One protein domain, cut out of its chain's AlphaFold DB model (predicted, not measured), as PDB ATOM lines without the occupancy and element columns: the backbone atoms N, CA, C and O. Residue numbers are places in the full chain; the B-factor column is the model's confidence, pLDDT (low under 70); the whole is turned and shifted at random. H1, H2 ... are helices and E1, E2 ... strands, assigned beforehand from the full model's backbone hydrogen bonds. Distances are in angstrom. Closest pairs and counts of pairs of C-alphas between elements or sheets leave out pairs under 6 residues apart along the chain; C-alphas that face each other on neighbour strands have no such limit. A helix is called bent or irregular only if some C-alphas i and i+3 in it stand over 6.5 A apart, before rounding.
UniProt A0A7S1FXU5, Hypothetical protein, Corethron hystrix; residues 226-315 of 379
ATOM      1  N   GLU A 226     282.211 716.394 406.112       92.56
ATOM      2  CA  GLU A 226     283.079 716.383 404.934       92.56
ATOM      3  C   GLU A 226     282.845 715.121 404.085       92.56
ATOM      4  O   GLU A 226     282.658 715.203 402.877       92.56
ATOM      5  N   GLU A 227     282.730 713.952 404.730       91.00
ATOM      6  CA  GLU A 227     282.446 712.678 404.051       91.00
ATOM      7  C   GLU A 227     281.073 712.689 403.359       91.00
ATOM      8  O   GLU A 227     280.901 712.086 402.300       91.00
ATOM      9  N   ARG A 228     280.081 713.377 403.945       91.62
ATOM     10  CA  ARG A 228     278.760 713.544 403.320       91.62
ATOM     11  C   ARG A 228     278.849 714.400 402.063       91.62
ATOM     12  O   ARG A 228     278.271 714.020 401.050       91.62
ATOM     13  N   GLU A 229     279.536 715.538 402.136       92.06
ATOM     14  CA  GLU A 229     279.719 716.440 400.992       92.06
ATOM     15  C   GLU A 229     280.442 715.733 399.841       92.06
ATOM     16  O   GLU A 229     279.955 715.760 398.708       92.06
ATOM     17  N   ASP A 230     281.518 715.006 400.145       92.88
ATOM     18  CA  ASP A 230     282.271 714.228 399.158       92.88
ATOM     19  C   ASP A 230     281.413 713.130 398.507       92.88
ATOM     20  O   ASP A 230     281.437 712.947 397.284       92.88
ATOM     21  N   LEU A 231     280.611 712.406 399.297       91.94
ATOM     22  CA  LEU A 231     279.718 711.366 398.778       91.94
ATOM     23  C   LEU A 231     278.601 711.934 397.900       91.94
ATOM     24  O   LEU A 231     278.299 711.336 396.867       91.94
ATOM     25  N   MET A 232     278.012 713.074 398.272       93.62
ATOM     26  CA  MET A 232     277.001 713.752 397.450       93.62
ATOM     27  C   MET A 232     277.603 714.219 396.120       93.62
ATOM     28  O   MET A 232     277.071 713.899 395.058       93.62
ATOM     29  N   ALA A 233     278.767 714.879 396.152       92.25
ATOM     30  CA  ALA A 233     279.457 715.320 394.939       92.25
ATOM     31  C   ALA A 233     279.810 714.143 394.010       92.25
ATOM     32  O   ALA A 233     279.681 714.228 392.784       92.25
ATOM     33  N   ARG A 234     280.225 713.011 394.588       91.25
ATOM     34  CA  ARG A 234     280.504 711.783 393.838       91.25
ATOM     35  C   ARG A 234     279.240 711.161 393.248       91.25
ATOM     36  O   ARG A 234     279.286 710.710 392.105       91.25
ATOM     37  N   ALA A 235     278.137 711.131 393.994       92.19
ATOM     38  CA  ALA A 235     276.856 710.620 393.510       92.19
ATOM     39  C   ALA A 235     276.360 711.426 392.298       92.19
ATOM     40  O   ALA A 235     276.007 710.832 391.280       92.19
ATOM     41  N   ASP A 236     276.443 712.757 392.363       92.44
ATOM     42  CA  ASP A 236     276.097 713.648 391.252       92.44
ATOM     43  C   ASP A 236     276.957 713.396 390.010       92.44
ATOM     44  O   ASP A 236     276.449 713.355 388.887       92.44
ATOM     45  N   SER A 237     278.266 713.215 390.202       92.94
ATOM     46  CA  SER A 237     279.197 712.915 389.111       92.94
ATOM     47  C   SER A 237     278.851 711.590 388.421       92.94
ATOM     48  O   SER A 237     278.697 711.548 387.199       92.94
ATOM     49  N   ILE A 238     278.628 710.526 389.204       93.19
ATOM     50  CA  ILE A 238     278.229 709.209 388.684       93.19
ATOM     51  C   ILE A 238     276.893 709.308 387.946       93.19
ATOM     52  O   ILE A 238     276.752 708.744 386.864       93.19
ATOM     53  N   LEU A 239     275.917 710.034 388.493       93.06
ATOM     54  CA  LEU A 239     274.605 710.178 387.872       93.06
ATOM     55  C   LEU A 239     274.695 710.867 386.502       93.06
ATOM     56  O   LEU A 239     274.065 710.410 385.548       93.06
ATOM     57  N   ARG A 240     275.510 711.923 386.371       93.88
ATOM     58  CA  ARG A 240     275.756 712.588 385.077       93.88
ATOM     59  C   ARG A 240     276.420 711.652 384.070       93.88
ATOM     60  O   ARG A 240     275.974 711.602 382.925       93.88
ATOM     61  N   ALA A 241     277.435 710.901 384.498       93.88
ATOM     62  CA  ALA A 241     278.125 709.933 383.646       93.88
ATOM     63  C   ALA A 241     277.173 708.824 383.163       93.88
ATOM     64  O   ALA A 241     277.124 708.517 381.972       93.88
ATOM     65  N   VAL A 242     276.338 708.289 384.061       92.81
ATOM     66  CA  VAL A 242     275.326 707.275 383.732       92.81
ATOM     67  C   VAL A 242     274.280 707.819 382.759       92.81
ATOM     68  O   VAL A 242     273.924 707.109 381.821       92.81
ATOM     69  N   TYR A 243     273.806 709.059 382.930       93.62
ATOM     70  CA  TYR A 243     272.874 709.670 381.976       93.62
ATOM     71  C   TYR A 243     273.494 709.817 380.587       93.62
ATOM     72  O   TYR A 243     272.897 709.370 379.610       93.62
ATOM     73  N   ALA A 244     274.707 710.365 380.503       94.31
ATOM     74  CA  ALA A 244     275.403 710.510 379.229       94.31
ATOM     75  C   ALA A 244     275.622 709.152 378.540       94.31
ATOM     76  O   ALA A 244     275.400 709.023 377.338       94.31
ATOM     77  N   ALA A 245     276.000 708.120 379.300       93.31
ATOM     78  CA  ALA A 245     276.216 706.786 378.756       93.31
ATOM     79  C   ALA A 245     274.912 706.094 378.325       93.31
ATOM     80  O   ALA A 245     274.896 705.350 377.346       93.31
ATOM     81  N   ALA A 246     273.808 706.318 379.042       91.81
ATOM     82  CA  ALA A 246     272.507 705.738 378.710       91.81
ATOM     83  C   ALA A 246     271.930 706.274 377.385       91.81
ATOM     84  O   ALA A 246     271.153 705.561 376.735       91.81
ATOM     85  N   ASP A 247     272.318 707.493 376.997       93.25
ATOM     86  CA  ASP A 247     271.918 708.149 375.748       93.25
ATOM     87  C   ASP A 247     272.817 707.777 374.552       93.25
ATOM     88  O   ASP A 247     272.367 707.827 373.403       93.25
ATOM     89  N   ASP A 248     274.057 707.336 374.793       94.88
ATOM     90  CA  ASP A 248     274.992 706.903 373.749       94.88
ATOM     91  C   ASP A 248     274.735 705.445 373.328       94.88
ATOM     92  O   ASP A 248     275.233 704.488 373.926       94.88
ATOM     93  N   GLN A 249     273.945 705.267 372.265       94.19
ATOM     94  CA  GLN A 249     273.565 703.948 371.743       94.19
ATOM     95  C   GLN A 249     274.745 703.114 371.225       94.19
ATOM     96  O   GLN A 249     274.625 701.891 371.168       94.19
ATOM     97  N   GLU A 250     275.871 703.734 370.868       94.88
ATOM     98  CA  GLU A 250     277.031 703.026 370.315       94.88
ATOM     99  C   GLU A 250     277.776 702.208 371.376       94.88
ATOM    100  O   GLU A 250     278.502 701.273 371.043       94.88
ATOM    101  N   LEU A 251     277.585 702.527 372.662       95.50
ATOM    102  CA  LEU A 251     278.228 701.813 373.768       95.50
ATOM    103  C   LEU A 251     277.624 700.432 374.034       95.50
ATOM    104  O   LEU A 251     278.250 699.624 374.723       95.50
ATOM    105  N   TRP A 252     276.400 700.185 373.565       95.81
ATOM    106  CA  TRP A 252     275.549 699.110 374.065       95.81
ATOM    107  C   TRP A 252     275.436 697.944 373.084       95.81
ATOM    108  O   TRP A 252     274.899 698.072 371.985       95.81
ATOM    109  N   GLU A 253     275.847 696.761 373.533       95.56
ATOM    110  CA  GLU A 253     275.660 695.501 372.813       95.56
ATOM    111  C   GLU A 253     274.359 694.825 373.275       95.56
ATOM    112  O   GLU A 253     274.199 694.519 374.458       95.56
ATOM    113  N   ASP A 254     273.412 694.600 372.356       92.81
ATOM    114  CA  ASP A 254     272.126 693.935 372.634       92.81
ATOM    115  C   ASP A 254     272.329 692.434 372.889       92.81
ATOM    116  O   ASP A 254     272.621 691.678 371.964       92.81
ATOM    117  N   VAL A 255     272.114 691.997 374.132       90.44
ATOM    118  CA  VAL A 255     272.231 690.585 374.546       90.44
ATOM    119  C   VAL A 255     270.891 689.854 374.564       90.44
ATOM    120  O   VAL A 255     270.832 688.647 374.795       90.44
ATOM    121  N   THR A 256     269.789 690.557 374.295       78.94
ATOM    122  CA  THR A 256     268.447 689.956 374.225       78.94
ATOM    123  C   THR A 256     268.344 688.994 373.039       78.94
ATOM    124  O   THR A 256     267.598 688.015 373.072       78.94
ATOM    125  N   ARG A 257     269.090 689.274 371.962       60.00
ATOM    126  CA  ARG A 257     269.040 688.514 370.702       60.00
ATOM    127  C   ARG A 257     269.601 687.103 370.826       60.00
ATOM    128  O   ARG A 257     269.063 686.210 370.175       60.00
ATOM    129  N   ASP A 258     270.572 686.890 371.706       57.47
ATOM    130  CA  ASP A 258     271.191 685.578 371.923       57.47
ATOM    131  C   ASP A 258     270.264 684.599 372.659       57.47
ATOM    132  O   ASP A 258     270.473 683.389 372.632       57.47
ATOM    133  N   GLN A 259     269.182 685.096 373.268       55.19
ATOM    134  CA  GLN A 259     268.181 684.260 373.932       55.19
ATOM    135  C   GLN A 259     267.117 683.707 372.976       55.19
ATOM    136  O   GLN A 259     266.337 682.843 373.375       55.19
ATOM    137  N   LYS A 260     267.065 684.153 371.711       52.16
ATOM    138  CA  LYS A 260     266.021 683.726 370.760       52.16
ATOM    139  C   LYS A 260     265.969 682.207 370.564       52.16
ATOM    140  O   LYS A 260     264.872 681.670 370.494       52.16
ATOM    141  N   GLY A 261     267.112 681.518 370.588       55.56
ATOM    142  CA  GLY A 261     267.159 680.053 370.474       55.56
ATOM    143  C   GLY A 261     266.614 679.291 371.691       55.56
ATOM    144  O   GLY A 261     266.239 678.136 371.554       55.56
ATOM    145  N   ALA A 262     266.538 679.919 372.869       54.47
ATOM    146  CA  ALA A 262     265.973 679.314 374.082       54.47
ATOM    147  C   ALA A 262     264.503 679.708 374.319       54.47
ATOM    148  O   ALA A 262     263.811 679.096 375.128       54.47
ATOM    149  N   VAL A 263     264.034 680.763 373.644       52.38
ATOM    150  CA  VAL A 263     262.708 681.352 373.859       52.38
ATOM    151  C   VAL A 263     261.673 680.821 372.871       52.38
ATOM    152  O   VAL A 263     260.496 680.910 373.187       52.38
ATOM    153  N   GLU A 264     262.047 680.227 371.734       55.34
ATOM    154  CA  GLU A 264     261.064 679.624 370.811       55.34
ATOM    155  C   GLU A 264     260.192 678.552 371.497       55.34
ATOM    156  O   GLU A 264     258.977 678.573 371.316       55.34
ATOM    157  N   ASP A 265     260.752 677.758 372.418       53.12
ATOM    158  CA  ASP A 265     259.996 676.767 373.207       53.12
ATOM    159  C   ASP A 265     259.173 677.375 374.367       53.12
ATOM    160  O   ASP A 265     258.190 676.788 374.821       53.12
ATOM    161  N   LEU A 266     259.533 678.569 374.861       52.78
ATOM    162  CA  LEU A 266     258.796 679.270 375.930       52.78
ATOM    163  C   LEU A 266     257.761 680.277 375.389       52.78
ATOM    164  O   LEU A 266     256.836 680.680 376.104       52.78
ATOM    165  N   ALA A 267     257.920 680.711 374.137       51.34
ATOM    166  CA  ALA A 267     257.177 681.806 373.526       51.34
ATOM    167  C   ALA A 267     255.709 681.460 373.268       51.34
ATOM    168  O   ALA A 267     254.866 682.346 373.405       51.34
ATOM    169  N   GLU A 268     255.370 680.203 372.968       55.00
ATOM    170  CA  GLU A 268     253.970 679.815 372.738       55.00
ATOM    171  C   GLU A 268     253.109 679.896 374.012       55.00
ATOM    172  O   GLU A 268     251.916 680.191 373.941       55.00
ATOM    173  N   SER A 269     253.713 679.717 375.191       50.12
ATOM    174  CA  SER A 269     253.026 679.790 376.490       50.12
ATOM    175  C   SER A 269     252.886 681.230 377.013       50.12
ATOM    176  O   SER A 269     251.895 681.576 377.656       50.12
ATOM    177  N   ILE A 270     253.851 682.106 376.709       53.66
ATOM    178  CA  ILE A 270     253.944 683.463 377.283       53.66
ATOM    179  C   ILE A 270     253.260 684.529 376.406       53.66
ATOM    180  O   ILE A 270     252.913 685.607 376.888       53.66
ATOM    181  N   GLN A 271     253.009 684.243 375.124       47.81
ATOM    182  CA  GLN A 271     252.477 685.223 374.168       47.81
ATOM    183  C   GLN A 271     251.030 685.670 374.405       47.81
ATOM    184  O   GLN A 271     250.629 686.680 373.829       47.81
ATOM    185  N   LYS A 272     250.234 684.963 375.216       49.88
ATOM    186  CA  LYS A 272     248.800 685.272 375.294       49.88
ATOM    187  C   LYS A 272     248.418 686.397 376.241       49.88
ATOM    188  O   LYS A 272     247.432 687.046 375.937       49.88
ATOM    189  N   ASP A 273     249.186 686.699 377.289       47.00
ATOM    190  CA  ASP A 273     248.870 687.829 378.170       47.00
ATOM    191  C   ASP A 273     250.089 688.302 378.995       47.00
ATOM    192  O   ASP A 273     250.721 687.535 379.715       47.00
ATOM    193  N   LYS A 274     250.344 689.618 378.966       50.31
ATOM    194  CA  LYS A 274     250.982 690.438 380.025       50.31
ATOM    195  C   LYS A 274     252.499 690.520 380.226       50.31
ATOM    196  O   LYS A 274     252.902 691.439 380.942       50.31
ATOM    197  N   TYR A 275     253.362 689.721 379.610       53.09
ATOM    198  CA  TYR A 275     254.808 689.921 379.813       53.09
ATOM    199  C   TYR A 275     255.380 690.909 378.789       53.09
ATOM    200  O   TYR A 275     255.737 690.554 377.666       53.09
ATOM    201  N   ARG A 276     255.432 692.193 379.173       59.09
ATOM    202  CA  ARG A 276     256.122 693.239 378.403       59.09
ATOM    203  C   ARG A 276     257.601 692.847 378.283       59.09
ATOM    204  O   ARG A 276     258.245 692.581 379.291       59.09
ATOM    205  N   ARG A 277     258.121 692.771 377.050       71.19
ATOM    206  CA  ARG A 277     259.510 692.365 376.775       71.19
ATOM    207  C   ARG A 277     260.484 693.317 377.475       71.19
ATOM    208  O   ARG A 277     260.460 694.519 377.217       71.19
ATOM    209  N   THR A 278     261.334 692.763 378.329       83.56
ATOM    210  CA  THR A 278     262.523 693.439 378.849       83.56
ATOM    211  C   THR A 278     263.647 693.266 377.838       83.56
ATOM    212  O   THR A 278     263.996 692.138 377.498       83.56
ATOM    213  N   ASN A 279     264.208 694.373 377.366       88.56
ATOM    214  CA  ASN A 279     265.404 694.351 376.534       88.56
ATOM    215  C   ASN A 279     266.628 694.579 377.422       88.56
ATOM    216  O   ASN A 279     266.590 695.422 378.325       88.56
ATOM    217  N   VAL A 280     267.695 693.830 377.161       90.06
ATOM    218  CA  VAL A 280     268.932 693.862 377.939       90.06
ATOM    219  C   VAL A 280     270.113 694.123 377.012       90.06
ATOM    220  O   VAL A 280     270.263 693.479 375.973       90.06
ATOM    221  N   TRP A 281     270.971 695.048 377.424       94.81
ATOM    222  CA  TRP A 281     272.235 695.370 376.777       94.81
ATOM    223  C   TRP A 281     273.379 695.264 377.779       94.81
ATOM    224  O   TRP A 281     273.173 695.407 378.988       94.81
ATOM    225  N   LYS A 282     274.591 695.049 377.277       95.81
ATOM    226  CA  LYS A 282     275.822 695.099 378.069       95.81
ATOM    227  C   LYS A 282     276.826 696.067 377.449       95.81
ATOM    228  O   LYS A 282     276.790 696.326 376.249       95.81
ATOM    229  N   THR A 283     277.747 696.549 378.268       96.62
ATOM    230  CA  THR A 283     278.938 697.285 377.835       96.62
ATOM    231  C   THR A 283     280.075 697.043 378.822       96.62
ATOM    232  O   THR A 283     279.821 696.776 379.994       96.62
ATOM    233  N   PHE A 284     281.323 697.131 378.372       96.44
ATOM    234  CA  PHE A 284     282.498 697.040 379.249       96.44
ATOM    235  C   PHE A 284     283.053 698.413 379.630       96.44
ATOM    236  O   PHE A 284     284.017 698.489 380.385       96.44
ATOM    237  N   VAL A 285     282.458 699.500 379.137       95.50
ATOM    238  CA  VAL A 285     282.865 700.863 379.490       95.50
ATOM    239  C   VAL A 285     282.531 701.154 380.960       95.50
ATOM    240  O   VAL A 285     281.481 700.755 381.466       95.50
ATOM    241  N   ASP A 286     283.434 701.842 381.659       94.31
ATOM    242  CA  ASP A 286     283.241 702.290 383.038       94.31
ATOM    243  C   ASP A 286     282.204 703.421 383.083       94.31
ATOM    244  O   ASP A 286     282.526 704.603 382.944       94.31
ATOM    245  N   MET A 287     280.938 703.061 383.306       92.81
ATOM    246  CA  MET A 287     279.831 704.022 383.376       92.81
ATOM    247  C   MET A 287     279.998 705.059 384.496       92.81
ATOM    248  O   MET A 287     279.369 706.109 384.448       92.81
ATOM    249  N   THR A 288     280.831 704.792 385.511       91.12
ATOM    250  CA  THR A 288     281.048 705.732 386.624       91.12
ATOM    251  C   THR A 288     281.995 706.874 386.265       91.12
ATOM    252  O   THR A 288     282.107 707.837 387.024       91.12
ATOM    253  N   ARG A 289     282.683 706.762 385.123       91.94
ATOM    254  CA  ARG A 289     283.689 707.714 384.631       91.94
ATOM    255  C   ARG A 289     283.471 708.114 383.176       91.94
ATOM    256  O   ARG A 289     284.345 708.736 382.585       91.94
ATOM    257  N   TYR A 290     282.350 707.715 382.587       94.19
ATOM    258  CA  TYR A 290     282.070 707.989 381.189       94.19
ATOM    259  C   TYR A 290     281.867 709.492 380.957       94.19
ATOM    260  O   TYR A 290     280.989 710.106 381.566       94.19
ATOM    261  N   ASP A 291     282.659 710.056 380.045       93.50
ATOM    262  CA  ASP A 291     282.535 711.429 379.565       93.50
ATOM    263  C   ASP A 291     282.464 711.422 378.023       93.50
ATOM    264  O   ASP A 291     283.433 711.038 377.360       93.50
ATOM    265  N   PRO A 292     281.333 711.835 377.417       89.81
ATOM    266  CA  PRO A 292     281.182 711.837 375.965       89.81
ATOM    267  C   PRO A 292     282.112 712.841 375.268       89.81
ATOM    268  O   PRO A 292     282.366 712.701 374.071       89.81
ATOM    269  N   THR A 293     282.627 713.852 375.978       90.25
ATOM    270  CA  THR A 293     283.489 714.890 375.392       90.25
ATOM    271  C   THR A 293     284.894 714.372 375.072       90.25
ATOM    272  O   THR A 293     285.512 714.811 374.098       90.25
ATOM    273  N   GLU A 294     285.376 713.364 375.806       85.81
ATOM    274  CA  GLU A 294     286.712 712.787 375.608       85.81
ATOM    275  C   GLU A 294     286.855 712.037 374.272       85.81
ATOM    276  O   GLU A 294     287.957 711.984 373.711       85.81
ATOM    277  N   LYS A 295     285.741 711.545 373.704       77.62
ATOM    278  CA  LYS A 295     285.714 710.903 372.377       77.62
ATOM    279  C   LYS A 295     286.149 711.856 371.252       77.62
ATOM    280  O   LYS A 295     286.718 711.402 370.263       77.62
ATOM    281  N   GLY A 296     285.876 713.158 371.381       68.94
ATOM    282  CA  GLY A 296     286.032 714.126 370.288       68.94
ATOM    283  C   GLY A 296     287.392 714.821 370.223       68.94
ATOM    284  O   GLY A 296     287.917 715.039 369.133       68.94
ATOM    285  N   GLU A 297     287.977 715.178 371.369       68.56
ATOM    286  CA  GLU A 297     289.135 716.090 371.385       68.56
ATOM    287  C   GLU A 297     290.494 715.389 371.440       68.56
ATOM    288  O   GLU A 297     291.489 715.935 370.959       68.56
ATOM    289  N   LYS A 298     290.565 714.189 372.027       70.94
ATOM    290  CA  LYS A 298     291.843 713.488 372.251       70.94
ATOM    291  C   LYS A 298     291.924 712.107 371.613       70.94
ATOM    292  O   LYS A 298     292.968 711.470 371.725       70.94
ATOM    293  N   GLY A 299     290.853 711.642 370.964       79.25
ATOM    294  CA  GLY A 299     290.775 710.268 370.460       79.25
ATOM    295  C   GLY A 299     291.014 709.229 371.561       79.25
ATOM    296  O   GLY A 299     291.542 708.157 371.283       79.25
ATOM    297  N   GLY A 300     290.699 709.576 372.815       82.44
ATOM    298  CA  GLY A 300     290.835 708.665 373.940       82.44
ATOM    299  C   GLY A 300     289.743 707.611 373.857       82.44
ATOM    300  O   GLY A 300     288.561 707.946 373.790       82.44
ATOM    301  N   GLU A 301     290.127 706.338 373.843       88.31
ATOM    302  CA  GLU A 301     289.159 705.261 374.005       88.31
ATOM    303  C   GLU A 301     288.529 705.354 375.407       88.31
ATOM    304  O   GLU A 301     289.255 705.587 376.381       88.31
ATOM    305  N   PRO A 302     287.199 705.181 375.541       91.19
ATOM    306  CA  PRO A 302     286.543 705.175 376.841       91.19
ATOM    307  C   PRO A 302     287.187 704.152 377.777       91.19
ATOM    308  O   PRO A 302     287.500 703.032 377.365       91.19
ATOM    309  N   GLN A 303     287.346 704.505 379.054       92.62
ATOM    310  CA  GLN A 303     287.908 703.582 380.038       92.62
ATOM    311  C   GLN A 303     287.032 702.321 380.132       92.62
ATOM    312  O   GLN A 303     285.820 702.418 380.321       92.62
ATOM    313  N   THR A 304     287.637 701.137 380.024       94.75
ATOM    314  CA  THR A 304     286.940 699.846 380.126       94.75
ATOM    315  C   THR A 304     287.189 699.156 381.468       94.75
ATOM    316  O   THR A 304     288.091 699.509 382.234       94.75
ATOM    317  N   THR A 305     286.349 698.173 381.777       94.19
ATOM    318  CA  THR A 305     286.369 697.351 382.989       94.19
ATOM    319  C   THR A 305     286.248 695.877 382.610       94.19
ATOM    320  O   THR A 305     285.736 695.546 381.545       94.19
ATOM    321  N   GLU A 306     286.709 694.975 383.477       92.81
ATOM    322  CA  GLU A 306     286.590 693.522 383.256       92.81
ATOM    323  C   GLU A 306     285.154 693.010 383.464       92.81
ATOM    324  O   GLU A 306     284.774 691.965 382.939       92.81
ATOM    325  N   VAL A 307     284.341 693.751 384.225       90.44
ATOM    326  CA  VAL A 307     282.971 693.374 384.583       90.44
ATOM    327  C   VAL A 307     281.991 694.190 383.743       90.44
ATOM    328  O   VAL A 307     281.997 695.414 383.843       90.44
ATOM    329  N   PRO A 308     281.108 693.558 382.951       94.31
ATOM    330  CA  PRO A 308     280.189 694.307 382.110       94.31
ATOM    331  C   PRO A 308     279.165 695.069 382.955       94.31
ATOM    332  O   PRO A 308     278.586 694.530 383.903       94.31
ATOM    333  N   THR A 309     278.875 696.302 382.552       94.62
ATOM    334  CA  THR A 309     277.699 697.031 383.021       94.62
ATOM    335  C   THR A 309     276.483 696.623 382.199       94.62
ATOM    336  O   THR A 309     276.564 696.485 380.978       94.62
ATOM    337  N   ILE A 310     275.351 696.421 382.872       94.38
ATOM    338  CA  ILE A 310     274.101 695.956 382.266       94.38
ATOM    339  C   ILE A 310     273.086 697.095 382.226       94.38
ATOM    340  O   ILE A 310     272.792 697.706 383.252       94.38
ATOM    341  N   LEU A 311     272.498 697.323 381.052       93.81
ATOM    342  CA  LEU A 311     271.341 698.191 380.858       93.81
ATOM    343  C   LEU A 311     270.114 697.324 380.606       93.81
ATOM    344  O   LEU A 311     270.109 696.479 379.716       93.81
ATOM    345  N   SER A 312     269.057 697.546 381.379       92.38
ATOM    346  CA  SER A 312     267.769 696.877 381.205       92.38
ATOM    347  C   SER A 312     266.688 697.925 380.974       92.38
ATOM    348  O   SER A 312     266.545 698.851 381.772       92.38
ATOM    349  N   LYS A 313     265.929 697.794 379.881       90.62
ATOM    350  CA  LYS A 313     264.776 698.658 379.584       90.62
ATOM    351  C   LYS A 313     263.513 697.814 379.531       90.62
ATOM    352  O   LYS A 313     263.424 696.844 378.782       90.62
ATOM    353  N   SER A 314     262.535 698.216 380.330       88.62
ATOM    354  CA  SER A 314     261.211 697.601 380.415       88.62
ATOM    355  C   SER A 314     260.152 698.694 380.432       88.62
ATOM    356  O   SER A 314     260.420 699.810 380.872       88.62
ATOM    357  N   ILE A 315     258.942 698.379 379.976       86.69
ATOM    358  CA  ILE A 315     257.816 699.316 380.037       86.69
ATOM    359  C   ILE A 315     256.964 698.946 381.254       86.69
ATOM    360  O   ILE A 315     256.364 697.874 381.282       86.69
TER     361      ILE A 315
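What this domain is: This is residues 226 to 315 of the 379 residues of the protein "Hypothetical protein" of Corethron hystrix (UniProt A0A7S1FXU5). A ribbon of two antiparallel strands, E1 and E2, makes the middle of a long model; residues 226 to 233 of H1 stick out, as do residues 258 to 274, with much of H2. The printed part has 90 residues, with H1, H2, E1, H3 and E2 in that order, class mixed; it is loose, radius of gyration of the C-alphas 17.6 A, spanning 54 by 34 by 22 A.

Where its parts are: Find C-alpha 226 at (283.079, 716.383, 404.934); H1, residues 226 to 247, runs 32.3 A. H2, 257 to 270, is only just irregular: C-alphas 258 and 261 are 7.0 A apart. Next come E1, 279 to 285, H3, 294 to 297, and E2, 304 to 313, 22.2 A long, ending at (264.776, 698.658, 379.584).

How they stand to each other: Look at N 281 and O 311 of antiparallel E1 and E2, within hydrogen-bond range at 2.8 A. E2 bends by 87 degrees at residue 307. The closest C-alphas of H1 and E2, Ala 246 and Leu 311, are 7.9 A apart. Every O i to N i+4 pair is within range in H1, 4 of 10 in H2, beside 6 of 11 O i to N i+3 pairs; H3 is too short for O i to N i+4.

The domain as a whole: C-alphas 226 and 268, the farthest apart, stand 56.8 A apart. The printed part has no cut; its links are short. Confidence is under 70 at residues 257 to 276 and 296 to 297.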